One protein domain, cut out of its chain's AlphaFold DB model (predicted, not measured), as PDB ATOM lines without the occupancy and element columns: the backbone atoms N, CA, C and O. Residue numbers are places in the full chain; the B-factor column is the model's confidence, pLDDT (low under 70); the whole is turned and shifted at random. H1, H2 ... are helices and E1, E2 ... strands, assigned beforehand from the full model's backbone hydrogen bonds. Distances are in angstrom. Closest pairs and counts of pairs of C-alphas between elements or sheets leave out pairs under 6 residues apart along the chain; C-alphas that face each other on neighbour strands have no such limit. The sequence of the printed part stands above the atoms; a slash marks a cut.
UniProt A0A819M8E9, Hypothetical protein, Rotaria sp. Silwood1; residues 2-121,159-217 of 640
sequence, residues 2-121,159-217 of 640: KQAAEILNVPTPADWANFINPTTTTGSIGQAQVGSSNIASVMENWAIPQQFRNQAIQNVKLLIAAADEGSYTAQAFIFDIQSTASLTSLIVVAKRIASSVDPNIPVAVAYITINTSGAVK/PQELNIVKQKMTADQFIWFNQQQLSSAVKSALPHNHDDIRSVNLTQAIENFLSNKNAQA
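Overview. This is residues 2 to 121 and 159 to 217 of the 640 residues of the protein "Hypothetical protein" of Rotaria sp. Silwood1 (UniProt A0A819M8E9). A long, twisted sheet of four strands, E1 E4 E3 E2 in order, is the middle of three layers, with the helical hairpin H3 and H4 over one face and H5 and H7 over the other. H1 and H2 pack on H5, while H6 and H8 pack together beyond H7, away from the sheet. The 179 printed residues include eight named helices and four named strands, in the order H1 H2 E1 H3 H4 E2 E3 E4 H5 H6 H7 H8. The sheet is antiparallel, the class is mixed, and the whole is compact, with a radius of gyration of the C-alphas of 17.5 A and spans of 56 by 39 by 24 A.

Arrangement. Begin at H1, residues 2 to 8, which touches residues 171 to 175 of H5, residues 159 to 179; their closest C-alphas, of Ala 4 and Ile 175, are 7.1 A apart. H2, residues 16 to 19, also touches H5, closest at the C-alphas of Phe 19 and Val 165, 6.8 A. Edge strand E1, residues 24 to 34, bends by 57 degrees at residue 31 and is antiparallel to E4, residues 107 to 119; look for N 26 and O 115, 2.8 A. H3, residues 39 to 44, and H4, residues 50 to 66, form a hairpin at a shallow tilt of 30 degrees, with heights over the sheet of 9.8 A and 7.7 A. E2, residues 69 to 79, E3, residues 84 to 96, and E4 form a meander, each strand the antiparallel neighbour of the one before: N 74 and O 90 are 2.9 A apart, N 89 and O 114 2.8 A. On the opposite face, H5 has a height over the sheet of 8.8 A, and touches H7, residues 202 to 211, closest at the C-alphas of Phe 174 and Leu 202, 5.9 A. H6, residues 184 to 189, touches H8, residues 213 to 217, closest at the C-alphas of Val 186 and Ala 215, 5.1 A. Every O i to N i+4 pair is within hydrogen-bond range in H3, H5, H6, H7 and H8, but 2 of 3 in H1 and 11 of 13 in H4; H2 is too short for such a pair.

Along the chain. Find C-alpha 2 at (159.231, 172.256, 193.788), where H1 begins. E3 measures 39.1 A, E4 38.4 A, H5 30.4 A and H4 24.8 A. H8 ends at C-alpha 217, (177.566, 186.265, 167.576).

Size, cuts and confidence. The C-alphas farthest apart, of Ala 14 and Ser 100, are 55.6 A apart. Residues 122 to 158 are not printed, and C-alphas 121 and 159 stand 15.1 A apart across the cut. The link H6 to H7 is long. Confidence is under 70 at 56 residues, among them 2 to 15 and 181 to 217.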
ATOM      1  N   LYS A   2     158.053 172.948 193.210       29.56
ATOM      2  CA  LYS A   2     159.231 172.256 193.788       29.56
ATOM      3  C   LYS A   2     160.531 172.502 192.982       29.56
ATOM      4  O   LYS A   2     161.449 173.121 193.506       29.56
ATOM      5  N   GLN A   3     160.499 172.247 191.668       32.22
ATOM      6  CA  GLN A   3     161.585 172.589 190.726       32.22
ATOM      7  C   GLN A   3     162.008 174.072 190.725       32.22
ATOM      8  O   GLN A   3     163.139 174.373 190.377       32.22
ATOM      9  N   ALA A   4     161.125 175.011 191.088       34.12
ATOM     10  CA  ALA A   4     161.447 176.443 191.096       34.12
ATOM     11  C   ALA A   4     162.366 176.812 192.271       34.12
ATOM     12  O   ALA A   4     163.291 177.603 192.123       34.12
ATOM     13  N   ALA A   5     162.101 176.213 193.432       32.31
ATOM     14  CA  ALA A   5     162.881 176.399 194.648       32.31
ATOM     15  C   ALA A   5     164.223 175.658 194.579       32.31
ATOM     16  O   ALA A   5     165.261 176.203 194.939       32.31
ATOM     17  N   GLU A   6     164.198 174.433 194.044       36.56
ATOM     18  CA  GLU A   6     165.380 173.581 193.865       36.56
ATOM     19  C   GLU A   6     166.439 174.208 192.939       36.56
ATOM     20  O   GLU A   6     167.622 173.917 193.088       36.56
ATOM     21  N   ILE A   7     166.040 175.096 192.019       37.44
ATOM     22  CA  ILE A   7     166.952 175.786 191.092       37.44
ATOM     23  C   ILE A   7     167.691 176.971 191.746       37.44
ATOM     24  O   ILE A   7     168.805 177.277 191.333       37.44
ATOM     25  N   LEU A   8     167.112 177.631 192.755       35.16
ATOM     26  CA  LEU A   8     167.625 178.912 193.282       35.16
ATOM     27  C   LEU A   8     168.208 178.836 194.696       35.16
ATOM     28  O   LEU A   8     168.659 179.848 195.220       35.16
ATOM     29  N   ASN A   9     168.161 177.662 195.329       39.16
ATOM     30  CA  ASN A   9     168.687 177.360 196.668       39.16
ATOM     31  C   ASN A   9     168.285 178.321 197.811       39.16
ATOM     32  O   ASN A   9     168.782 178.203 198.930       39.16
ATOM     33  N   VAL A  10     167.313 179.205 197.582       39.47
ATOM     34  CA  VAL A  10     166.400 179.629 198.638       39.47
ATOM     35  C   VAL A  10     165.577 178.376 198.946       39.47
ATOM     36  O   VAL A  10     164.830 177.939 198.062       39.47
ATOM     37  N   PRO A  11     165.694 177.747 200.135       39.88
ATOM     38  CA  PRO A  11     164.734 176.715 200.507       39.88
ATOM     39  C   PRO A  11     163.376 177.385 200.391       39.88
ATOM     40  O   PRO A  11     163.236 178.437 201.009       39.88
ATOM     41  N   THR A  12     162.435 176.865 199.580       45.56
ATOM     42  CA  THR A  12     161.119 177.511 199.401       45.56
ATOM     43  C   THR A  12     160.635 177.884 200.786       45.56
ATOM     44  O   THR A  12     160.336 176.959 201.552       45.56
ATOM     45  N   PRO A  13     160.605 179.180 201.153       50.69
ATOM     46  CA  PRO A  13     160.041 179.550 202.424       50.69
ATOM     47  C   PRO A  13     158.627 179.011 202.332       50.69
ATOM     48  O   PRO A  13     157.946 179.258 201.328       50.69
ATOM     49  N   ALA A  14     158.196 178.223 203.318       59.22
ATOM     50  CA  ALA A  14     156.816 177.734 203.346       59.22
ATOM     51  C   ALA A  14     155.834 178.917 203.170       59.22
ATOM     52  O   ALA A  14     154.750 178.785 202.606       59.22
ATOM     53  N   ASP A  15     156.322 180.099 203.546       66.75
ATOM     54  CA  ASP A  15     155.737 181.423 203.476       66.75
ATOM     55  C   ASP A  15     155.653 182.072 202.082       66.75
ATOM     56  O   ASP A  15     154.844 182.979 201.910       66.75
ATOM     57  N   TRP A  16     156.369 181.618 201.042       74.62
ATOM     58  CA  TRP A  16     156.174 182.151 199.673       74.62
ATOM     59  C   TRP A  16     154.717 182.010 199.223       74.62
ATOM     60  O   TRP A  16     154.126 182.952 198.694       74.62
ATOM     61  N   ALA A  17     154.117 180.853 199.505       79.69
ATOM     62  CA  ALA A  17     152.704 180.602 199.255       79.69
ATOM     63  C   ALA A  17     151.772 181.331 200.242       79.69
ATOM     64  O   ALA A  17     150.565 181.365 200.001       79.69
ATOM     65  N   ASN A  18     152.286 181.918 201.329       83.88
ATOM     66  CA  ASN A  18     151.504 182.696 202.293       83.88
ATOM     67  C   ASN A  18     151.358 184.167 201.861       83.88
ATOM     68  O   ASN A  18     150.335 184.772 202.172       83.88
ATOM     69  N   PHE A  19     152.310 184.722 201.096       86.25
ATOM     70  CA  PHE A  19     152.301 186.140 200.691       86.25
ATOM     71  C   PHE A  19     151.712 186.420 199.303       86.25
ATOM     72  O   PHE A  19     151.077 187.456 199.111       86.25
ATOM     73  N   ILE A  20     151.892 185.524 198.330       88.31
ATOM     74  CA  ILE A  20     151.419 185.739 196.954       88.31
ATOM     75  C   ILE A  20     150.717 184.493 196.403       88.31
ATOM     76  O   ILE A  20     151.068 183.352 196.713       88.31
ATOM     77  N   ASN A  21     149.677 184.713 195.603       90.75
ATOM     78  CA  ASN A  21     149.057 183.667 194.792       90.75
ATOM     79  C   ASN A  21     150.016 183.205 193.675       90.75
ATOM     80  O   ASN A  21     151.026 183.866 193.426       90.75
ATOM     81  N   PRO A  22     149.727 182.087 192.979       91.50
ATOM     82  CA  PRO A  22     150.485 181.692 191.798       91.50
ATOM     83  C   PRO A  22     150.638 182.861 190.821       91.50
ATOM     84  O   PRO A  22     149.665 183.479 190.391       91.50
ATOM     85  N   THR A  23     151.890 183.172 190.531       92.94
ATOM     86  CA  THR A  23     152.326 184.235 189.635       92.94
ATOM     87  C   THR A  23     152.192 183.797 188.181       92.94
ATOM     88  O   THR A  23     152.379 182.626 187.844       92.94
ATOM     89  N   THR A  24     151.890 184.749 187.305       94.31
ATOM     90  CA  THR A  24     151.980 184.586 185.853       94.31
ATOM     91  C   THR A  24     153.202 185.348 185.370       94.31
ATOM     92  O   THR A  24     153.313 186.542 185.637       94.31
ATOM     93  N   THR A  25     154.103 184.676 184.655       93.69
ATOM     94  CA  THR A  25     155.216 185.332 183.961       93.69
ATOM     95  C   THR A  25     154.993 185.274 182.460       93.69
ATOM     96  O   THR A  25     154.786 184.201 181.893       93.69
ATOM     97  N   THR A  26     155.067 186.432 181.821       93.38
ATOM     98  CA  THR A  26     155.117 186.600 180.371       93.38
ATOM     99  C   THR A  26     156.371 187.384 180.002       93.38
ATOM    100  O   THR A  26     157.074 187.915 180.861       93.38
ATOM    101  N   GLY A  27     156.665 187.479 178.714       90.75
ATOM    102  CA  GLY A  27     157.771 188.288 178.243       90.75
ATOM    103  C   GLY A  27     157.829 188.339 176.728       90.75
ATOM    104  O   GLY A  27     157.058 187.676 176.035       90.75
ATOM    105  N   SER A  28     158.754 189.143 176.230       89.38
ATOM    106  CA  SER A  28     159.044 189.311 174.812       89.38
ATOM    107  C   SER A  28     160.551 189.376 174.621       89.38
ATOM    108  O   SER A  28     161.223 190.131 175.325       89.38
ATOM    109  N   ILE A  29     161.056 188.624 173.650       88.00
ATOM    110  CA  ILE A  29     162.430 188.716 173.159       88.00
ATOM    111  C   ILE A  29     162.334 189.190 171.714       88.00
ATOM    112  O   ILE A  29     161.488 188.697 170.966       88.00
ATOM    113  N   GLY A  30     163.162 190.150 171.321       88.88
ATOM    114  CA  GLY A  30     163.125 190.675 169.965       88.88
ATOM    115  C   GLY A  30     164.370 191.453 169.580       88.88
ATOM    116  O   GLY A  30     165.267 191.695 170.388       88.88
ATOM    117  N   GLN A  31     164.401 191.842 168.311       89.19
ATOM    118  CA  GLN A  31     165.437 192.672 167.715       89.19
ATOM    119  C   GLN A  31     164.767 193.821 166.959       89.19
ATOM    120  O   GLN A  31     163.690 193.647 166.388       89.19
ATOM    121  N   ALA A  32     165.387 194.996 166.955       89.31
ATOM    122  CA  ALA A  32     164.911 196.162 166.224       89.31
ATOM    123  C   ALA A  32     166.073 197.067 165.805       89.31
ATOM    124  O   ALA A  32     167.076 197.177 166.508       89.31
ATOM    125  N   GLN A  33     165.909 197.773 164.687       88.75
ATOM    126  CA  GLN A  33     166.751 198.921 164.354       88.75
ATOM    127  C   GLN A  33     166.158 200.185 164.976       88.75
ATOM    128  O   GLN A  33     165.018 200.562 164.681       88.75
ATOM    129  N   VAL A  34     166.938 200.857 165.819       88.88
ATOM    130  CA  VAL A  34     166.516 202.074 166.520       88.88
ATOM    131  C   VAL A  34     167.470 203.230 166.252       88.88
ATOM    132  O   VAL A  34     168.674 203.141 166.468       88.88
ATOM    133  N   GLY A  35     166.904 204.338 165.793       87.25
ATOM    134  CA  GLY A  35     167.516 205.658 165.832       87.25
ATOM    135  C   GLY A  35     166.926 206.484 166.976       87.25
ATOM    136  O   GLY A  35     165.877 206.162 167.544       87.25
ATOM    137  N   SER A  36     167.570 207.606 167.286       82.19
ATOM    138  CA  SER A  36     167.131 208.551 168.326       82.19
ATOM    139  C   SER A  36     165.680 209.053 168.158       82.19
ATOM    140  O   SER A  36     165.021 209.390 169.149       82.19
ATOM    141  N   SER A  37     165.173 209.061 166.919       86.94
ATOM    142  CA  SER A  37     163.833 209.507 166.521       86.94
ATOM    143  C   SER A  37     162.734 208.438 166.634       86.94
ATOM    144  O   SER A  37     161.631 208.771 167.064       86.94
ATOM    145  N   ASN A  38     162.999 207.170 166.290       92.25
ATOM    146  CA  ASN A  38     161.968 206.115 166.223       92.25
ATOM    147  C   ASN A  38     161.884 205.231 167.483       92.25
ATOM    148  O   ASN A  38     160.873 204.556 167.684       92.25
ATOM    149  N   ILE A  39     162.905 205.260 168.346       92.38
ATOM    150  CA  ILE A  39     163.030 204.405 169.537       92.38
ATOM    151  C   ILE A  39     161.771 204.376 170.413       92.38
ATOM    152  O   ILE A  39     161.388 203.313 170.892       92.38
ATOM    153  N   ALA A  40     161.095 205.517 170.592       94.44
ATOM    154  CA  ALA A  40     159.894 205.588 171.417       94.44
ATOM    155  C   ALA A  40     158.802 204.649 170.888       94.44
ATOM    156  O   ALA A  40     158.320 203.821 171.651       94.44
ATOM    157  N   SER A  41     158.503 204.723 169.584       94.31
ATOM    158  CA  SER A  41     157.507 203.875 168.916       94.31
ATOM    159  C   SER A  41     157.928 202.403 168.871       94.31
ATOM    160  O   SER A  41     157.109 201.513 169.089       94.31
ATOM    161  N   VAL A  42     159.220 202.124 168.672       92.12
ATOM    162  CA  VAL A  42     159.735 200.745 168.731       92.12
ATOM    163  C   VAL A  42     159.497 200.135 170.121       92.12
ATOM    164  O   VAL A  42     158.992 199.015 170.222       92.12
ATOM    165  N   MET A  43     159.777 200.891 171.188       93.56
ATOM    166  CA  MET A  43     159.607 200.456 172.579       93.56
ATOM    167  C   MET A  43     158.142 200.336 173.032       93.56
ATOM    168  O   MET A  43     157.885 199.737 174.080       93.56
ATOM    169  N   GLU A  44     157.163 200.836 172.269       92.94
ATOM    170  CA  GLU A  44     155.739 200.623 172.582       92.94
ATOM    171  C   GLU A  44     155.349 199.142 172.527       92.94
ATOM    172  O   GLU A  44     154.498 198.703 173.303       92.94
ATOM    173  N   ASN A  45     156.032 198.374 171.671       91.12
ATOM    174  CA  ASN A  45     155.795 196.948 171.449       91.12
ATOM    175  C   ASN A  45     156.543 196.034 172.437       91.12
ATOM    176  O   ASN A  45     156.299 194.832 172.460       91.12
ATOM    177  N   TRP A  46     157.438 196.568 173.276       91.62
ATOM    178  CA  TRP A  46     158.288 195.764 174.174       91.62
ATOM    179  C   TRP A  46     157.576 195.328 175.468       91.62
ATOM    180  O   TRP A  46     158.224 194.952 176.432       91.62
ATOM    181  N   ALA A  47     156.243 195.428 175.536       89.62
ATOM    182  CA  ALA A  47     155.439 195.090 176.718       89.62
ATOM    183  C   ALA A  47     155.869 195.788 178.035       89.62
ATOM    184  O   ALA A  47     155.556 195.309 179.125       89.62
ATOM    185  N   ILE A  48     156.551 196.940 177.956       88.38
ATOM    186  CA  ILE A  48     156.934 197.743 179.127       88.38
ATOM    187  C   ILE A  48     155.694 198.495 179.652       88.38
ATOM    188  O   ILE A  48     155.056 199.210 178.857       88.38
ATOM    189  N   PRO A  49     155.363 198.410 180.962       87.31
ATOM    190  CA  PRO A  49     154.281 199.182 181.568       87.31
ATOM    191  C   PRO A  49     154.448 200.686 181.337       87.31
ATOM    192  O   PRO A  49     155.547 201.233 181.457       87.31
ATOM    193  N   GLN A  50     153.346 201.372 181.027       88.44
ATOM    194  CA  GLN A  50     153.354 202.771 180.581       88.44
ATOM    195  C   GLN A  50     154.091 203.714 181.549       88.44
ATOM    196  O   GLN A  50     154.856 204.568 181.107       88.44
ATOM    197  N   GLN A  51     153.932 203.501 182.858       86.25
ATOM    198  CA  GLN A  51     154.589 204.276 183.916       86.25
ATOM    199  C   GLN A  51     156.127 204.193 183.921       86.25
ATOM    200  O   GLN A  51     156.780 205.137 184.353       86.25
ATOM    201  N   PHE A  52     156.716 203.108 183.407       87.56
ATOM    202  CA  PHE A  52     158.174 202.931 183.323       87.56
ATOM    203  C   PHE A  52     158.731 203.223 181.926       87.56
ATOM    204  O   PHE A  52     159.920 203.511 181.768       87.56
ATOM    205  N   ARG A  53     157.869 203.186 180.901       91.44
ATOM    206  CA  ARG A  53     158.242 203.319 179.487       91.44
ATOM    207  C   ARG A  53     159.020 204.601 179.196       91.44
ATOM    208  O   ARG A  53     160.037 204.541 178.514       91.44
ATOM    209  N   ASN A  54     158.600 205.741 179.747       91.19
ATOM    210  CA  ASN A  54     159.267 207.025 179.504       91.19
ATOM    211  C   ASN A  54     160.715 207.042 180.020       91.19
ATOM    212  O   ASN A  54     161.607 207.496 179.308       91.19
ATOM    213  N   GLN A  55     160.965 206.514 181.222       88.44
ATOM    214  CA  GLN A  55     162.313 206.439 181.794       88.44
ATOM    215  C   GLN A  55     163.182 205.429 181.034       88.44
ATOM    216  O   GLN A  55     164.324 205.736 180.693       88.44
ATOM    217  N   ALA A  56     162.620 204.266 180.685       89.81
ATOM    218  CA  ALA A  56     163.298 203.275 179.854       89.81
ATOM    219  C   ALA A  56     163.706 203.855 178.485       89.81
ATOM    220  O   ALA A  56     164.852 203.684 178.078       89.81
ATOM    221  N   ILE A  57     162.823 204.605 177.813       93.88
ATOM    222  CA  ILE A  57     163.131 205.283 176.542       93.88
ATOM    223  C   ILE A  57     164.309 206.250 176.695       93.88
ATOM    224  O   ILE A  57     165.190 206.256 175.838       93.88
ATOM    225  N   GLN A  58     164.360 207.062 177.758       91.44
ATOM    226  CA  GLN A  58     165.476 208.001 177.947       91.44
ATOM    227  C   GLN A  58     166.800 207.275 178.212       91.44
ATOM    228  O   GLN A  58     167.819 207.631 177.624       91.44
ATOM    229  N   ASN A  59     166.789 206.216 179.021       88.94
ATOM    230  CA  ASN A  59     168.000 205.451 179.314       88.94
ATOM    231  C   ASN A  59     168.522 204.693 178.081       88.94
ATOM    232  O   ASN A  59     169.722 204.708 177.816       88.94
ATOM    233  N   VAL A  60     167.639 204.104 177.267       90.19
ATOM    234  CA  VAL A  60     168.053 203.440 176.020       90.19
ATOM    235  C   VAL A  60     168.471 204.463 174.951       90.19
ATOM    236  O   VAL A  60     169.410 204.200 174.201       90.19
ATOM    237  N   LYS A  61     167.884 205.671 174.918       92.06
ATOM    238  CA  LYS A  61     168.408 206.791 174.107       92.06
ATOM    239  C   LYS A  61     169.841 207.155 174.491       92.06
ATOM    240  O   LYS A  61     170.661 207.351 173.599       92.06
ATOM    241  N   LEU A  62     170.143 207.231 175.788       86.69
ATOM    242  CA  LEU A  62     171.502 207.487 176.272       86.69
ATOM    243  C   LEU A  62     172.460 206.355 175.878       86.69
ATOM    244  O   LEU A  62     173.552 206.649 175.402       86.69
ATOM    245  N   LEU A  63     172.037 205.089 175.981       86.12
ATOM    246  CA  LEU A  63     172.823 203.937 175.522       86.12
ATOM    247  C   LEU A  63     173.175 204.040 174.024       86.12
ATOM    248  O   LEU A  63     174.344 203.968 173.657       86.12
ATOM    249  N   ILE A  64     172.175 204.276 173.169       86.62
ATOM    250  CA  ILE A  64     172.322 204.423 171.706       86.62
ATOM    251  C   ILE A  64     173.215 205.617 171.327       86.62
ATOM    252  O   ILE A  64     173.943 205.565 170.333       86.62
ATOM    253  N   ALA A  65     173.156 206.702 172.103       84.12
ATOM    254  CA  ALA A  65     173.966 207.894 171.877       84.12
ATOM    255  C   ALA A  65     175.422 207.740 172.350       84.12
ATOM    256  O   ALA A  65     176.306 208.367 171.774       84.12
ATOM    257  N   ALA A  66     175.670 206.945 173.396       77.56
ATOM    258  CA  ALA A  66     176.977 206.851 174.049       77.56
ATOM    259  C   ALA A  66     177.853 205.685 173.568       77.56
ATOM    260  O   ALA A  66     179.067 205.745 173.747       77.56
ATOM    261  N   ALA A  67     177.262 204.624 173.010       66.50
ATOM    262  CA  ALA A  67     177.956 203.362 172.774       66.50
ATOM    263  C   ALA A  67     178.084 202.986 171.288       66.50
ATOM    264  O   ALA A  67     177.157 203.174 170.495       66.50
ATOM    265  N   ASP A  68     179.220 202.378 170.938       81.06
ATOM    266  CA  ASP A  68     179.357 201.535 169.743       81.06
ATOM    267  C   ASP A  68     178.883 200.101 170.028       81.06
ATOM    268  O   ASP A  68     178.253 199.474 169.180       81.06
ATOM    269  N   GLU A  69     179.092 199.614 171.252       83.81
ATOM    270  CA  GLU A  69     178.429 198.439 171.817       83.81
ATOM    271  C   GLU A  69     178.190 198.666 173.317       83.81
ATOM    272  O   GLU A  69     179.055 199.205 174.011       83.81
ATOM    273  N   GLY A  70     177.022 198.282 173.832       82.56
ATOM    274  CA  GLY A  70     176.724 198.384 175.259       82.56
ATOM    275  C   GLY A  70     175.401 197.734 175.654       82.56
ATOM    276  O   GLY A  70     174.587 197.368 174.806       82.56
ATOM    277  N   SER A  71     175.167 197.620 176.959       86.12
ATOM    278  CA  SER A  71     173.931 197.078 177.522       86.12
ATOM    279  C   SER A  71     173.288 198.023 178.538       86.12
ATOM    280  O   SER A  71     173.934 198.879 179.139       86.12
ATOM    281  N   TYR A  72     171.980 197.866 178.717       86.31
ATOM    282  CA  TYR A  72     171.178 198.530 179.735       86.31
ATOM    283  C   TYR A  72     170.241 197.504 180.367       86.31
ATOM    284  O   TYR A  72     169.522 196.791 179.665       86.31
ATOM    285  N   THR A  73     170.237 197.445 181.693       84.75
ATOM    286  CA  THR A  73     169.335 196.609 182.484       84.75
ATOM    287  C   THR A  73     168.520 197.494 183.421       84.75
ATOM    288  O   THR A  73     169.011 198.481 183.969       84.75
ATOM    289  N   ALA A  74     167.247 197.158 183.597       86.25
ATOM    290  CA  ALA A  74     166.371 197.810 184.556       86.25
ATOM    291  C   ALA A  74     165.365 196.816 185.122       86.25
ATOM    292  O   ALA A  74     164.838 195.968 184.402       86.25
ATOM    293  N   GLN A  75     165.062 196.963 186.407       87.94
ATOM    294  CA  GLN A  75     163.962 196.267 187.058       87.94
ATOM    295  C   GLN A  75     163.036 197.298 187.688       87.94
ATOM    296  O   GLN A  75     163.488 198.275 188.283       87.94
ATOM    297  N   ALA A  76     161.737 197.083 187.541       86.94
ATOM    298  CA  ALA A  76     160.706 197.975 188.021       86.94
ATOM    299  C   ALA A  76     159.629 197.148 188.724       86.94
ATOM    300  O   ALA A  76     159.053 196.225 188.146       86.94
ATOM    301  N   PHE A  77     159.384 197.458 189.994       88.50
ATOM    302  CA  PHE A  77     158.480 196.702 190.850       88.50
ATOM    303  C   PHE A  77     157.320 197.589 191.300       88.50
ATOM    304  O   PHE A  77     157.535 198.651 191.881       88.50
ATOM    305  N   ILE A  78     156.097 197.141 191.032       86.69
ATOM    306  CA  ILE A  78     154.851 197.762 191.488       86.69
ATOM    307  C   ILE A  78     154.250 196.853 192.550       86.69
ATOM    308  O   ILE A  78     154.203 195.632 192.381       86.69
ATOM    309  N   PHE A  79     153.746 197.458 193.618       86.75
ATOM    310  CA  PHE A  79     153.005 196.763 194.654       86.75
ATOM    311  C   PHE A  79     151.776 197.577 195.047       86.75
ATOM    312  O   PHE A  79     151.902 198.684 195.567       86.75
ATOM    313  N   ASP A  80     150.597 197.013 194.807       84.31
ATOM    314  CA  ASP A  80     149.332 197.487 195.350       84.31
ATOM    315  C   ASP A  80     148.889 196.557 196.487       84.31
ATOM    316  O   ASP A  80     148.634 195.369 196.276       84.31
ATOM    317  N   ILE A  81     148.749 197.132 197.686       69.81
ATOM    318  CA  ILE A  81     148.248 196.462 198.896       69.81
ATOM    319  C   ILE A  81     146.883 195.798 198.655       69.81
ATOM    320  O   ILE A  81     146.587 194.785 199.290       69.81
ATOM    321  N   GLN A  82     146.041 196.353 197.778       72.94
ATOM    322  CA  GLN A  82     144.670 195.879 197.594       72.94
ATOM    323  C   GLN A  82     144.508 194.767 196.552       72.94
ATOM    324  O   GLN A  82     143.487 194.074 196.594       72.94
ATOM    325  N   SER A  83     145.460 194.572 195.633       72.75
ATOM    326  CA  SER A  83     145.243 193.666 194.495       72.75
ATOM    327  C   SER A  83     146.457 192.853 194.043       72.75
ATOM    328  O   SER A  83     146.360 191.628 193.946       72.75
ATOM    329  N   THR A  84     147.583 193.488 193.712       89.44
ATOM    330  CA  THR A  84     148.600 192.873 192.845       89.44
ATOM    331  C   THR A  84     150.017 193.371 193.111       89.44
ATOM    332  O   THR A  84     150.259 194.541 193.395       89.44
ATOM    333  N   ALA A  85     150.976 192.462 192.946       91.50
ATOM    334  CA  ALA A  85     152.379 192.786 192.740       91.50
ATOM    335  C   ALA A  85     152.728 192.530 191.267       91.50
ATOM    336  O   ALA A  85     152.292 191.528 190.692       91.50
ATOM    337  N   SER A  86     153.544 193.396 190.664       93.00
ATOM    338  CA  SER A  86     154.132 193.170 189.338       93.00
ATOM    339  C   SER A  86     155.615 193.533 189.318       93.00
ATOM    340  O   SER A  86     155.990 194.617 189.760       93.00
ATOM    341  N   LEU A  87     156.445 192.662 188.753       91.94
ATOM    342  CA  LEU A  87     157.867 192.877 188.510       91.94
ATOM    343  C   LEU A  87     158.109 192.862 186.998       91.94
ATOM    344  O   LEU A  87     157.909 191.834 186.346       91.94
ATOM    345  N   THR A  88     158.563 193.986 186.454       91.69
ATOM    346  CA  THR A  88     159.031 194.106 185.070       91.69
ATOM    347  C   THR A  88     160.548 194.176 185.065       91.69
ATOM    348  O   THR A  88     161.124 195.059 185.695       91.69
ATOM    349  N   SER A  89     161.189 193.289 184.315       91.50
ATOM    350  CA  SER A  89     162.619 193.340 184.014       91.50
ATOM    351  C   SER A  89     162.802 193.639 182.533       91.50
ATOM    352  O   SER A  89     162.164 193.006 181.694       91.50
ATOM    353  N   LEU A  90     163.660 194.602 182.214       91.62
ATOM    354  CA  LEU A  90     164.018 195.006 180.860       91.62
ATOM    355  C   LEU A  90     165.536 194.906 180.706       91.62
ATOM    356  O   LEU A  90     166.280 195.493 181.489       91.62
ATOM    357  N   ILE A  91     165.977 194.203 179.671       87.81
ATOM    358  CA  ILE A  91     167.366 194.141 179.228       87.81
ATOM    359  C   ILE A  91     167.411 194.584 177.776       87.81
ATOM    360  O   ILE A  91     166.577 194.180 176.965       87.81
ATOM    361  N   VAL A  92     168.394 195.415 177.460       89.00
ATOM    362  CA  VAL A  92     168.626 195.974 176.136       89.00
ATOM    363  C   VAL A  92     170.110 195.867 175.832       89.00
ATOM    364  O   VAL A  92     170.938 196.250 176.653       89.00
ATOM    365  N   VAL A  93     170.443 195.364 174.651       87.00
ATOM    366  CA  VAL A  93     171.797 195.340 174.092       87.00
ATOM    367  C   VAL A  93     171.765 196.195 172.845       87.00
ATOM    368  O   VAL A  93     170.910 195.975 171.993       87.00
ATOM    369  N   ALA A  94     172.671 197.153 172.735       87.81
ATOM    370  CA  ALA A  94     172.794 198.044 171.595       87.81
ATOM    371  C   ALA A  94     174.155 197.839 170.930       87.81
ATOM    372  O   ALA A  94     175.176 197.843 171.616       87.81
ATOM    373  N   LYS A  95     174.173 197.691 169.603       86.75
ATOM    374  CA  LYS A  95     175.394 197.636 168.794       86.75
ATOM    375  C   LYS A  95     175.246 198.472 167.528       86.75
ATOM    376  O   LYS A  95     174.299 198.309 166.753       86.75
ATOM    377  N   ARG A  96     176.176 199.398 167.320       83.88
ATOM    378  CA  ARG A  96     176.225 200.271 166.148       83.88
ATOM    379  C   ARG A  96     176.714 199.459 164.948       83.88
ATOM    380  O   ARG A  96     177.752 198.812 165.008       83.88
ATOM    381  N   ILE A  97     175.945 199.477 163.858       76.94
ATOM    382  CA  ILE A  97     176.213 198.643 162.670       76.94
ATOM    383  C   ILE A  97     177.311 199.262 161.782       76.94
ATOM    384  O   ILE A  97     177.977 198.557 161.031       76.94
ATOM    385  N   ALA A  98     177.519 200.579 161.869       76.50
ATOM    386  CA  ALA A  98     178.518 201.309 161.094       76.50
ATOM    387  C   ALA A  98     179.436 202.131 162.007       76.50
ATOM    388  O   ALA A  98     178.972 202.748 162.959       76.50
ATOM    389  N   SER A  99     180.718 202.228 161.659       68.50
ATOM    390  CA  SER A  99     181.762 202.966 162.393       68.50
ATOM    391  C   SER A  99     181.638 204.501 162.357       68.50
ATOM    392  O   SER A  99     182.576 205.214 162.705       68.50
ATOM    393  N   SER A 100     180.495 205.033 161.917       70.62
ATOM    394  CA  SER A 100     180.218 206.469 161.882       70.62
ATOM    395  C   SER A 100     179.466 206.901 163.140       70.62
ATOM    396  O   SER A 100     178.428 206.339 163.487       70.62
ATOM    397  N   VAL A 101     179.964 207.959 163.782       64.62
ATOM    398  CA  VAL A 101     179.422 208.541 165.024       64.62
ATOM    399  C   VAL A 101     178.148 209.377 164.781       64.62
ATOM    400  O   VAL A 101     177.711 210.117 165.658       64.62
ATOM    401  N   ASP A 102     177.534 209.303 163.596       77.38
ATOM    402  CA  ASP A 102     176.278 210.005 163.309       77.38
ATOM    403  C   ASP A 102     175.130 209.435 164.182       77.38
ATOM    404  O   ASP A 102     174.778 208.257 164.047       77.38
ATOM    405  N   PRO A 103     174.510 210.243 165.068       66.88
ATOM    406  CA  PRO A 103     173.432 209.803 165.962       66.88
ATOM    407  C   PRO A 103     172.104 209.495 165.244       66.88
ATOM    408  O   PRO A 103     171.129 209.103 165.896       66.88
ATOM    409  N   ASN A 104     172.040 209.689 163.923       76.62
ATOM    410  CA  ASN A 104     170.911 209.306 163.077       76.62
ATOM    411  C   ASN A 104     171.075 207.913 162.448       76.62
ATOM    412  O   ASN A 104     170.102 207.379 161.913       76.62
ATOM    413  N   ILE A 105     172.267 207.305 162.511       81.62
ATOM    414  CA  ILE A 105     172.478 205.940 162.016       81.62
ATOM    415  C   ILE A 105     171.726 204.952 162.920       81.62
ATOM    416  O   ILE A 105     171.899 205.000 164.142       81.62
ATOM    417  N   PRO A 106     170.911 204.037 162.355       83.88
ATOM    418  CA  PRO A 106     170.221 203.028 163.143       83.88
ATOM    419  C   PRO A 106     171.201 202.120 163.889       83.88
ATOM    420  O   PRO A 106     172.116 201.533 163.306       83.88
ATOM    421  N   VAL A 107     170.968 201.969 165.187       88.12
ATOM    422  CA  VAL A 107     171.675 201.029 166.053       88.12
ATOM    423  C   VAL A 107     170.862 199.737 166.111       88.12
ATOM    424  O   VAL A 107     169.639 199.774 166.278       88.12
ATOM    425  N   ALA A 108     171.524 198.591 165.940       88.94
ATOM    426  CA  ALA A 108     170.891 197.298 166.156       88.94
ATOM    427  C   ALA A 108     170.673 197.126 167.657       88.94
ATOM    428  O   ALA A 108     171.619 197.224 168.440       88.94
ATOM    429  N   VAL A 109     169.432 196.872 168.060       89.56
ATOM    430  CA  VAL A 109     169.088 196.590 169.447       89.56
ATOM    431  C   VAL A 109     168.429 195.227 169.566       89.56
ATOM    432  O   VAL A 109     167.411 194.969 168.928       89.56
ATOM    433  N   ALA A 110     168.984 194.382 170.431       88.56
ATOM    434  CA  ALA A 110     168.310 193.202 170.954       88.56
ATOM    435  C   ALA A 110     167.717 193.540 172.327       88.56
ATOM    436  O   ALA A 110     168.347 194.241 173.122       88.56
ATOM    437  N   TYR A 111     166.516 193.054 172.623       91.12
ATOM    438  CA  TYR A 111     165.856 193.307 173.901       91.12
ATOM    439  C   TYR A 111     165.181 192.057 174.462       91.12
ATOM    440  O   TYR A 111     164.714 191.182 173.728       91.12
ATOM    441  N   ILE A 112     165.102 192.009 175.789       90.25
ATOM    442  CA  ILE A 112     164.356 191.024 176.569       90.25
ATOM    443  C   ILE A 112     163.525 191.817 177.576       90.25
ATOM    444  O   ILE A 112     164.080 192.532 178.407       90.25
ATOM    445  N   THR A 113     162.202 191.685 177.525       92.50
ATOM    446  CA  THR A 113     161.312 192.167 178.593       92.50
ATOM    447  C   THR A 113     160.632 190.976 179.240       92.50
ATOM    448  O   THR A 113     160.095 190.127 178.533       92.50
ATOM    449  N   ILE A 114     160.636 190.915 180.569       93.12
ATOM    450  CA  ILE A 114     159.977 189.873 181.357       93.12
ATOM    451  C   ILE A 114     159.041 190.553 182.354       93.12
ATOM    452  O   ILE A 114     159.470 191.390 183.143       93.12
ATOM    453  N   ASN A 115     157.765 190.189 182.328       93.75
ATOM    454  CA  ASN A 115     156.725 190.701 183.210       93.75
ATOM    455  C   ASN A 115     156.191 189.552 184.064       93.75
ATOM    456  O   ASN A 115     155.546 188.644 183.546       93.75
ATOM    457  N   THR A 116     156.406 189.608 185.373       94.31
ATOM    458  CA  THR A 116     155.761 188.705 186.333       94.31
ATOM    459  C   THR A 116     154.710 189.480 187.104       94.31
ATOM    460  O   THR A 116     154.993 190.567 187.598       94.31
ATOM    461  N   SER A 117     153.511 188.929 187.251       94.88
ATOM    462  CA  SER A 117     152.449 189.497 188.082       94.88
ATOM    463  C   SER A 117     151.783 188.426 188.938       94.88
ATOM    464  O   SER A 117     151.715 187.256 188.561       94.88
ATOM    465  N   GLY A 118     151.297 188.804 190.117       93.38
ATOM    466  CA  GLY A 118     150.562 187.900 190.998       93.38
ATOM    467  C   GLY A 118     149.711 188.662 192.002       93.38
ATOM    468  O   GLY A 118     150.088 189.737 192.467       93.38
ATOM    469  N   ALA A 119     148.547 188.106 192.334       92.69
ATOM    470  CA  ALA A 119     147.677 188.690 193.344       92.69
ATOM    471  C   ALA A 119     148.275 188.491 194.745       92.69
ATOM    472  O   ALA A 119     148.613 187.366 195.129       92.69
ATOM    473  N   VAL A 120     148.403 189.579 195.503       88.88
ATOM    474  CA  VAL A 120     148.941 189.556 196.870       88.88
ATOM    475  C   VAL A 120     147.883 188.960 197.793       88.88
ATOM    476  O   VAL A 120     146.700 189.288 197.694       88.88
ATOM    477  N   LYS A 121     148.279 188.055 198.688       89.88
ATOM    478  CA  LYS A 121     147.349 187.497 199.672       89.88
ATOM    479  C   LYS A 121     147.104 188.515 200.780       89.88
ATOM    480  O   LYS A 121     148.045 189.088 201.320       89.88
ATOM    481  N   PRO A 159     158.245 195.514 204.943       81.44
ATOM    482  CA  PRO A 159     159.343 195.598 203.971       81.44
ATOM    483  C   PRO A 159     160.087 194.268 203.755       81.44
ATOM    484  O   PRO A 159     160.493 193.956 202.637       81.44
ATOM    485  N   GLN A 160     160.216 193.444 204.802       81.50
ATOM    486  CA  GLN A 160     160.829 192.115 204.707       81.50
ATOM    487  C   GLN A 160     159.973 191.155 203.870       81.50
ATOM    488  O   GLN A 160     160.489 190.493 202.972       81.50
ATOM    489  N   GLU A 161     158.662 191.109 204.108       85.94
ATOM    490  CA  GLU A 161     157.725 190.298 203.314       85.94
ATOM    491  C   GLU A 161     157.618 190.804 201.865       85.94
ATOM    492  O   GLU A 161     157.503 190.006 200.935       85.94
ATOM    493  N   LEU A 162     157.743 192.115 201.643       85.50
ATOM    494  CA  LEU A 162     157.811 192.704 200.307       85.50
ATOM    495  C   LEU A 162     159.064 192.247 199.544       85.50
ATOM    496  O   LEU A 162     158.990 191.955 198.351       85.50
ATOM    497  N   ASN A 163     160.205 192.130 200.231       82.12
ATOM    498  CA  ASN A 163     161.426 191.569 199.653       82.12
ATOM    499  C   ASN A 163     161.259 190.077 199.307       82.12
ATOM    500  O   ASN A 163     161.690 189.638 198.243       82.12
ATOM    501  N   ILE A 164     160.556 189.311 200.149       84.31
ATOM    502  CA  ILE A 164     160.203 187.909 199.869       84.31
ATOM    503  C   ILE A 164     159.325 187.805 198.605       84.31
ATOM    504  O   ILE A 164     159.569 186.942 197.758       84.31
ATOM    505  N   VAL A 165     158.351 188.707 198.428       87.00
ATOM    506  CA  VAL A 165     157.542 188.797 197.198       87.00
ATOM    507  C   VAL A 165     158.408 189.138 195.980       87.00
ATOM    508  O   VAL A 165     158.311 188.440 194.970       87.00
ATOM    509  N   LYS A 166     159.301 190.136 196.071       86.44
ATOM    510  CA  LYS A 166     160.258 190.469 194.996       86.44
ATOM    511  C   LYS A 166     161.084 189.243 194.585       86.44
ATOM    512  O   LYS A 166     161.076 188.878 193.413       86.44
ATOM    513  N   GLN A 167     161.711 188.556 195.546       83.75
ATOM    514  CA  GLN A 167     162.524 187.353 195.309       83.75
ATOM    515  C   GLN A 167     161.741 186.234 194.611       83.75
ATOM    516  O   GLN A 167     162.232 185.652 193.641       83.75
ATOM    517  N   LYS A 168     160.506 185.959 195.056       87.38
ATOM    518  CA  LYS A 168     159.618 184.980 194.410       87.38
ATOM    519  C   LYS A 168     159.361 185.332 192.942       87.38
ATOM    520  O   LYS A 168     159.335 184.440 192.103       87.38
ATOM    521  N   MET A 169     159.177 186.610 192.628       90.31
ATOM    522  CA  MET A 169     158.879 187.048 191.265       90.31
ATOM    523  C   MET A 169     160.122 187.021 190.373       90.31
ATOM    524  O   MET A 169     160.038 186.533 189.249       90.31
ATOM    525  N   THR A 170     161.292 187.423 190.880       84.94
ATOM    526  CA  THR A 170     162.580 187.243 190.184       84.94
ATOM    527  C   THR A 170     162.844 185.765 189.870       84.94
ATOM    528  O   THR A 170     163.315 185.442 188.778       84.94
ATOM    529  N   ALA A 171     162.478 184.852 190.778       81.88
ATOM    530  CA  ALA A 171     162.567 183.413 190.542       81.88
ATOM    531  C   ALA A 171     161.713 182.955 189.346       81.88
ATOM    532  O   ALA A 171     162.181 182.194 188.499       81.88
ATOM    533  N   ASP A 172     160.477 183.446 189.236       86.81
ATOM    534  CA  ASP A 172     159.588 183.089 188.125       86.81
ATOM    535  C   ASP A 172     160.013 183.720 186.794       86.81
ATOM    536  O   ASP A 172     159.785 183.124 185.741       86.81
ATOM    537  N   GLN A 173     160.641 184.901 186.824       88.88
ATOM    538  CA  GLN A 173     161.278 185.497 185.646       88.88
ATOM    539  C   GLN A 173     162.428 184.631 185.130       88.88
ATOM    540  O   GLN A 173     162.502 184.364 183.931       88.88
ATOM    541  N   PHE A 174     163.288 184.140 186.028       82.75
ATOM    542  CA  PHE A 174     164.396 183.254 185.673       82.75
ATOM    543  C   PHE A 174     163.914 181.922 185.078       82.75
ATOM    544  O   PHE A 174     164.447 181.449 184.076       82.75
ATOM    545  N   ILE A 175     162.852 181.339 185.641       82.56
ATOM    546  CA  ILE A 175     162.246 180.109 185.115       82.56
ATOM    547  C   ILE A 175     161.651 180.341 183.726       82.56
ATOM    548  O   ILE A 175     161.907 179.547 182.823       82.56
ATOM    549  N   TRP A 176     160.903 181.432 183.534       89.50
ATOM    550  CA  TRP A 176     160.355 181.790 182.224       89.50
ATOM    551  C   TRP A 176     161.460 182.004 181.184       89.50
ATOM    552  O   TRP A 176     161.333 181.525 180.058       89.50
ATOM    553  N   PHE A 177     162.557 182.667 181.566       83.94
ATOM    554  CA  PHE A 177     163.710 182.906 180.697       83.94
ATOM    555  C   PHE A 177     164.353 181.590 180.236       83.94
ATOM    556  O   PHE A 177     164.499 181.364 179.036       83.94
ATOM    557  N   ASN A 178     164.623 180.668 181.167       77.06
ATOM    558  CA  ASN A 178     165.192 179.350 180.856       77.06
ATOM    559  C   ASN A 178     164.241 178.430 180.064       77.06
ATOM    560  O   ASN A 178     164.694 177.487 179.417       77.06
ATOM    561  N   GLN A 179     162.928 178.680 180.113       82.44
ATOM    562  CA  GLN A 179     161.920 177.955 179.328       82.44
ATOM    563  C   GLN A 179     161.812 178.437 177.877       82.44
ATOM    564  O   GLN A 179     161.215 177.734 177.058       82.44
ATOM    565  N   GLN A 180     162.371 179.600 177.532       82.56
ATOM    566  CA  GLN A 180     162.374 180.053 176.144       82.56
ATOM    567  C   GLN A 180     163.198 179.097 175.275       82.56
ATOM    568  O   GLN A 180     164.207 178.529 175.708       82.56
ATOM    569  N   GLN A 181     162.798 178.931 174.010       63.72
ATOM    570  CA  GLN A 181     163.582 178.186 173.020       63.72
ATOM    571  C   GLN A 181     164.786 179.006 172.537       63.72
ATOM    572  O   GLN A 181     164.977 179.236 171.349       63.72
ATOM    573  N   LEU A 182     165.624 179.421 173.486       66.75
ATOM    574  CA  LEU A 182     166.981 179.860 173.215       66.75
ATOM    575  C   LEU A 182     167.730 178.710 172.526       66.75
ATOM    576  O   LEU A 182     167.466 177.528 172.793       66.75
ATOM    577  N   SER A 183     168.633 179.055 171.617       62.03
ATOM    578  CA  SER A 183     169.447 178.108 170.856       62.03
ATOM    579  C   SER A 183     170.301 177.207 171.758       62.03
ATOM    580  O   SER A 183     170.466 177.443 172.958       62.03
ATOM    581  N   SER A 184     170.888 176.162 171.175       53.84
ATOM    582  CA  SER A 184     171.860 175.311 171.866       53.84
ATOM    583  C   SER A 184     173.109 176.082 172.308       53.84
ATOM    584  O   SER A 184     173.581 175.837 173.416       53.84
ATOM    585  N   ALA A 185     173.605 177.040 171.515       46.88
ATOM    586  CA  ALA A 185     174.786 177.824 171.880       46.88
ATOM    587  C   ALA A 185     174.494 178.868 172.979       46.88
ATOM    588  O   ALA A 185     175.310 179.040 173.889       46.88
ATOM    589  N   VAL A 186     173.290 179.455 173.011       51.88
ATOM    590  CA  VAL A 186     172.826 180.258 174.157       51.88
ATOM    591  C   VAL A 186     172.619 179.391 175.402       51.88
ATOM    592  O   VAL A 186     173.028 179.776 176.496       51.88
ATOM    593  N   LYS A 187     172.072 178.179 175.261       53.44
ATOM    594  CA  LYS A 187     171.967 177.216 176.372       53.44
ATOM    595  C   LYS A 187     173.330 176.737 176.886       53.44
ATOM    596  O   LYS A 187     173.415 176.388 178.058       53.44
ATOM    597  N   SER A 188     174.389 176.765 176.068       50.69
ATOM    598  CA  SER A 188     175.772 176.523 176.518       50.69
ATOM    599  C   SER A 188     176.486 177.734 177.113       50.69
ATOM    600  O   SER A 188     177.505 177.564 177.774       50.69
ATOM    601  N   ALA A 189     175.943 178.941 176.942       47.53
ATOM    602  CA  ALA A 189     176.376 180.119 177.692       47.53
ATOM    603  C   ALA A 189     175.820 180.142 179.130       47.53
ATOM    604  O   ALA A 189     176.385 180.807 179.997       47.53
ATOM    605  N   LEU A 190     174.720 179.425 179.383       47.09
ATOM    606  CA  LEU A 190     174.119 179.286 180.708       47.09
ATOM    607  C   LEU A 190     174.826 178.181 181.519       47.09
ATOM    608  O   LEU A 190     175.199 177.155 180.939       47.09
ATOM    609  N   PRO A 191     174.996 178.343 182.850       45.53
ATOM    610  CA  PRO A 191     175.751 177.390 183.656       45.53
ATOM    611  C   PRO A 191     175.179 175.973 183.540       45.53
ATOM    612  O   PRO A 191     174.015 175.723 183.843       45.53
ATOM    613  N   HIS A 192     176.013 175.039 183.083       40.25
ATOM    614  CA  HIS A 192     175.603 173.674 182.739       40.25
ATOM    615  C   HIS A 192     175.284 172.776 183.939       40.25
ATOM    616  O   HIS A 192     174.792 171.662 183.759       40.25
ATOM    617  N   ASN A 193     175.558 173.241 185.155       42.03
ATOM    618  CA  ASN A 193     175.396 172.467 186.370       42.03
ATOM    619  C   ASN A 193     174.318 173.093 187.264       42.03
ATOM    620  O   ASN A 193     174.339 174.296 187.531       42.03
ATOM    621  N   HIS A 194     173.423 172.262 187.807       39.53
ATOM    622  CA  HIS A 194     172.417 172.679 188.799       39.53
ATOM    623  C   HIS A 194     173.030 173.231 190.102       39.53
ATOM    624  O   HIS A 194     172.301 173.731 190.959       39.53
ATOM    625  N   ASP A 195     174.349 173.121 190.255       35.97
ATOM    626  CA  ASP A 195     175.148 173.635 191.361       35.97
ATOM    627  C   ASP A 195     175.654 175.066 191.104       35.97
ATOM    628  O   ASP A 195     175.641 175.874 192.030       35.97
ATOM    629  N   ASP A 196     175.992 175.417 189.857       37.91
ATOM    630  CA  ASP A 196     176.514 176.744 189.479       37.91
ATOM    631  C   ASP A 196     175.398 177.785 189.282       37.91
ATOM    632  O   ASP A 196     175.602 178.979 189.472       37.91
ATOM    633  N   ILE A 197     174.178 177.338 188.967       40.00
ATOM    634  CA  ILE A 197     172.986 178.205 188.896       40.00
ATOM    635  C   ILE A 197     172.613 178.777 190.287       40.00
ATOM    636  O   ILE A 197     171.932 179.796 190.379       40.00
ATOM    637  N   ARG A 198     173.086 178.166 191.386       43.31
ATOM    638  CA  ARG A 198     172.644 178.456 192.768       43.31
ATOM    639  C   ARG A 198     173.091 179.804 193.341       43.31
ATOM    640  O   ARG A 198     172.553 180.214 194.365       43.31
ATOM    641  N   SER A 199     174.089 180.455 192.747       37.41
ATOM    642  CA  SER A 199     174.651 181.734 193.217       37.41
ATOM    643  C   SER A 199     174.391 182.903 192.265       37.41
ATOM    644  O   SER A 199     174.595 184.058 192.636       37.41
ATOM    645  N   VAL A 200     173.936 182.611 191.048       43.31
ATOM    646  CA  VAL A 200     173.865 183.561 189.940       43.31
ATOM    647  C   VAL A 200     172.472 184.187 189.907       43.31
ATOM    648  O   VAL A 200     171.490 183.538 189.547       43.31
ATOM    649  N   ASN A 201     172.364 185.461 190.293       55.81
ATOM    650  CA  ASN A 201     171.089 186.179 190.204       55.81
ATOM    651  C   ASN A 201     170.670 186.385 188.728       55.81
ATOM    652  O   ASN A 201     171.494 186.269 187.822       55.81
ATOM    653  N   LEU A 202     169.394 186.707 188.470       50.03
ATOM    654  CA  LEU A 202     168.871 186.885 187.103       50.03
ATOM    655  C   LEU A 202     169.710 187.868 186.268       50.03
ATOM    656  O   LEU A 202     169.962 187.605 185.095       50.03
ATOM    657  N   THR A 203     170.167 188.968 186.871       50.12
ATOM    658  CA  THR A 203     171.034 189.952 186.215       50.12
ATOM    659  C   THR A 203     172.370 189.323 185.835       50.12
ATOM    660  O   THR A 203     172.747 189.408 184.676       50.12
ATOM    661  N   GLN A 204     173.026 188.601 186.744       55.66
ATOM    662  CA  GLN A 204     174.315 187.948 186.499       55.66
ATOM    663  C   GLN A 204     174.216 186.789 185.486       55.66
ATOM    664  O   GLN A 204     175.119 186.591 184.680       55.66
ATOM    665  N   ALA A 205     173.109 186.039 185.467       55.09
ATOM    666  CA  ALA A 205     172.873 184.999 184.459       55.09
ATOM    667  C   ALA A 205     172.741 185.612 183.059       55.09
ATOM    668  O   ALA A 205     173.214 185.045 182.072       55.09
ATOM    669  N   ILE A 206     172.121 186.789 182.989       55.47
ATOM    670  CA  ILE A 206     171.960 187.544 181.755       55.47
ATOM    671  C   ILE A 206     173.261 188.263 181.382       55.47
ATOM    672  O   ILE A 206     173.622 188.242 180.216       55.47
ATOM    673  N   GLU A 207     174.028 188.805 182.325       55.91
ATOM    674  CA  GLU A 207     175.368 189.357 182.080       55.91
ATOM    675  C   GLU A 207     176.328 188.290 181.545       55.91
ATOM    676  O   GLU A 207     177.014 188.553 180.564       55.91
ATOM    677  N   ASN A 208     176.302 187.069 182.090       58.12
ATOM    678  CA  ASN A 208     177.066 185.931 181.568       58.12
ATOM    679  C   ASN A 208     176.658 185.582 180.122       58.12
ATOM    680  O   ASN A 208     177.516 185.342 179.270       58.12
ATOM    681  N   PHE A 209     175.353 185.599 179.824       59.56
ATOM    682  CA  PHE A 209     174.830 185.458 178.460       59.56
ATOM    683  C   PHE A 209     175.310 186.598 177.543       59.56
ATOM    684  O   PHE A 209     175.763 186.333 176.431       59.56
ATOM    685  N   LEU A 210     175.283 187.847 178.016       55.78
ATOM    686  CA  LEU A 210     175.717 189.027 177.265       55.78
ATOM    687  C   LEU A 210     177.235 189.103 177.066       55.78
ATOM    688  O   LEU A 210     177.670 189.665 176.064       55.78
ATOM    689  N   SER A 211     178.037 188.543 177.975       55.22
ATOM    690  CA  SER A 211     179.497 188.460 177.844       55.22
ATOM    691  C   SER A 211     179.959 187.301 176.959       55.22
ATOM    692  O   SER A 211     181.119 187.254 176.549       55.22
ATOM    693  N   ASN A 212     179.082 186.337 176.671       61.19
ATOM    694  CA  ASN A 212     179.428 185.186 175.852       61.19
ATOM    695  C   ASN A 212     179.446 185.574 174.366       61.19
ATOM    696  O   ASN A 212     178.401 185.706 173.729       61.19
ATOM    697  N   LYS A 213     180.651 185.698 173.795       56.66
ATOM    698  CA  LYS A 213     180.858 186.064 172.383       56.66
ATOM    699  C   LYS A 213     180.121 185.161 171.389       56.66
ATOM    700  O   LYS A 213     179.726 185.656 170.342       56.66
ATOM    701  N   ASN A 214     179.885 183.885 171.704       54.38
ATOM    702  CA  ASN A 214     179.144 182.981 170.818       54.38
ATOM    703  C   ASN A 214     177.638 183.267 170.872       54.38
ATOM    704  O   ASN A 214     176.996 183.302 169.829       54.38
ATOM    705  N   ALA A 215     177.084 183.546 172.056       53.59
ATOM    706  CA  ALA A 215     175.692 183.976 172.199       53.59
ATOM    707  C   ALA A 215     175.454 185.353 171.551       53.59
ATOM    708  O   ALA A 215     174.473 185.531 170.831       53.59
ATOM    709  N   GLN A 216     176.382 186.302 171.731       55.53
ATOM    710  CA  GLN A 216     176.382 187.574 171.001       55.53
ATOM    711  C   GLN A 216     176.418 187.343 169.480       55.53
ATOM    712  O   GLN A 216     175.569 187.861 168.756       55.53
ATOM    713  N   ALA A 217     177.384 186.553 168.994       54.22
ATOM    714  CA  ALA A 217     177.566 186.265 167.576       54.22
ATOM    715  C   ALA A 217     176.368 185.528 166.971       54.22
ATOM    716  O   ALA A 217     176.039 185.782 165.821       54.22
TER     717      ALA A 217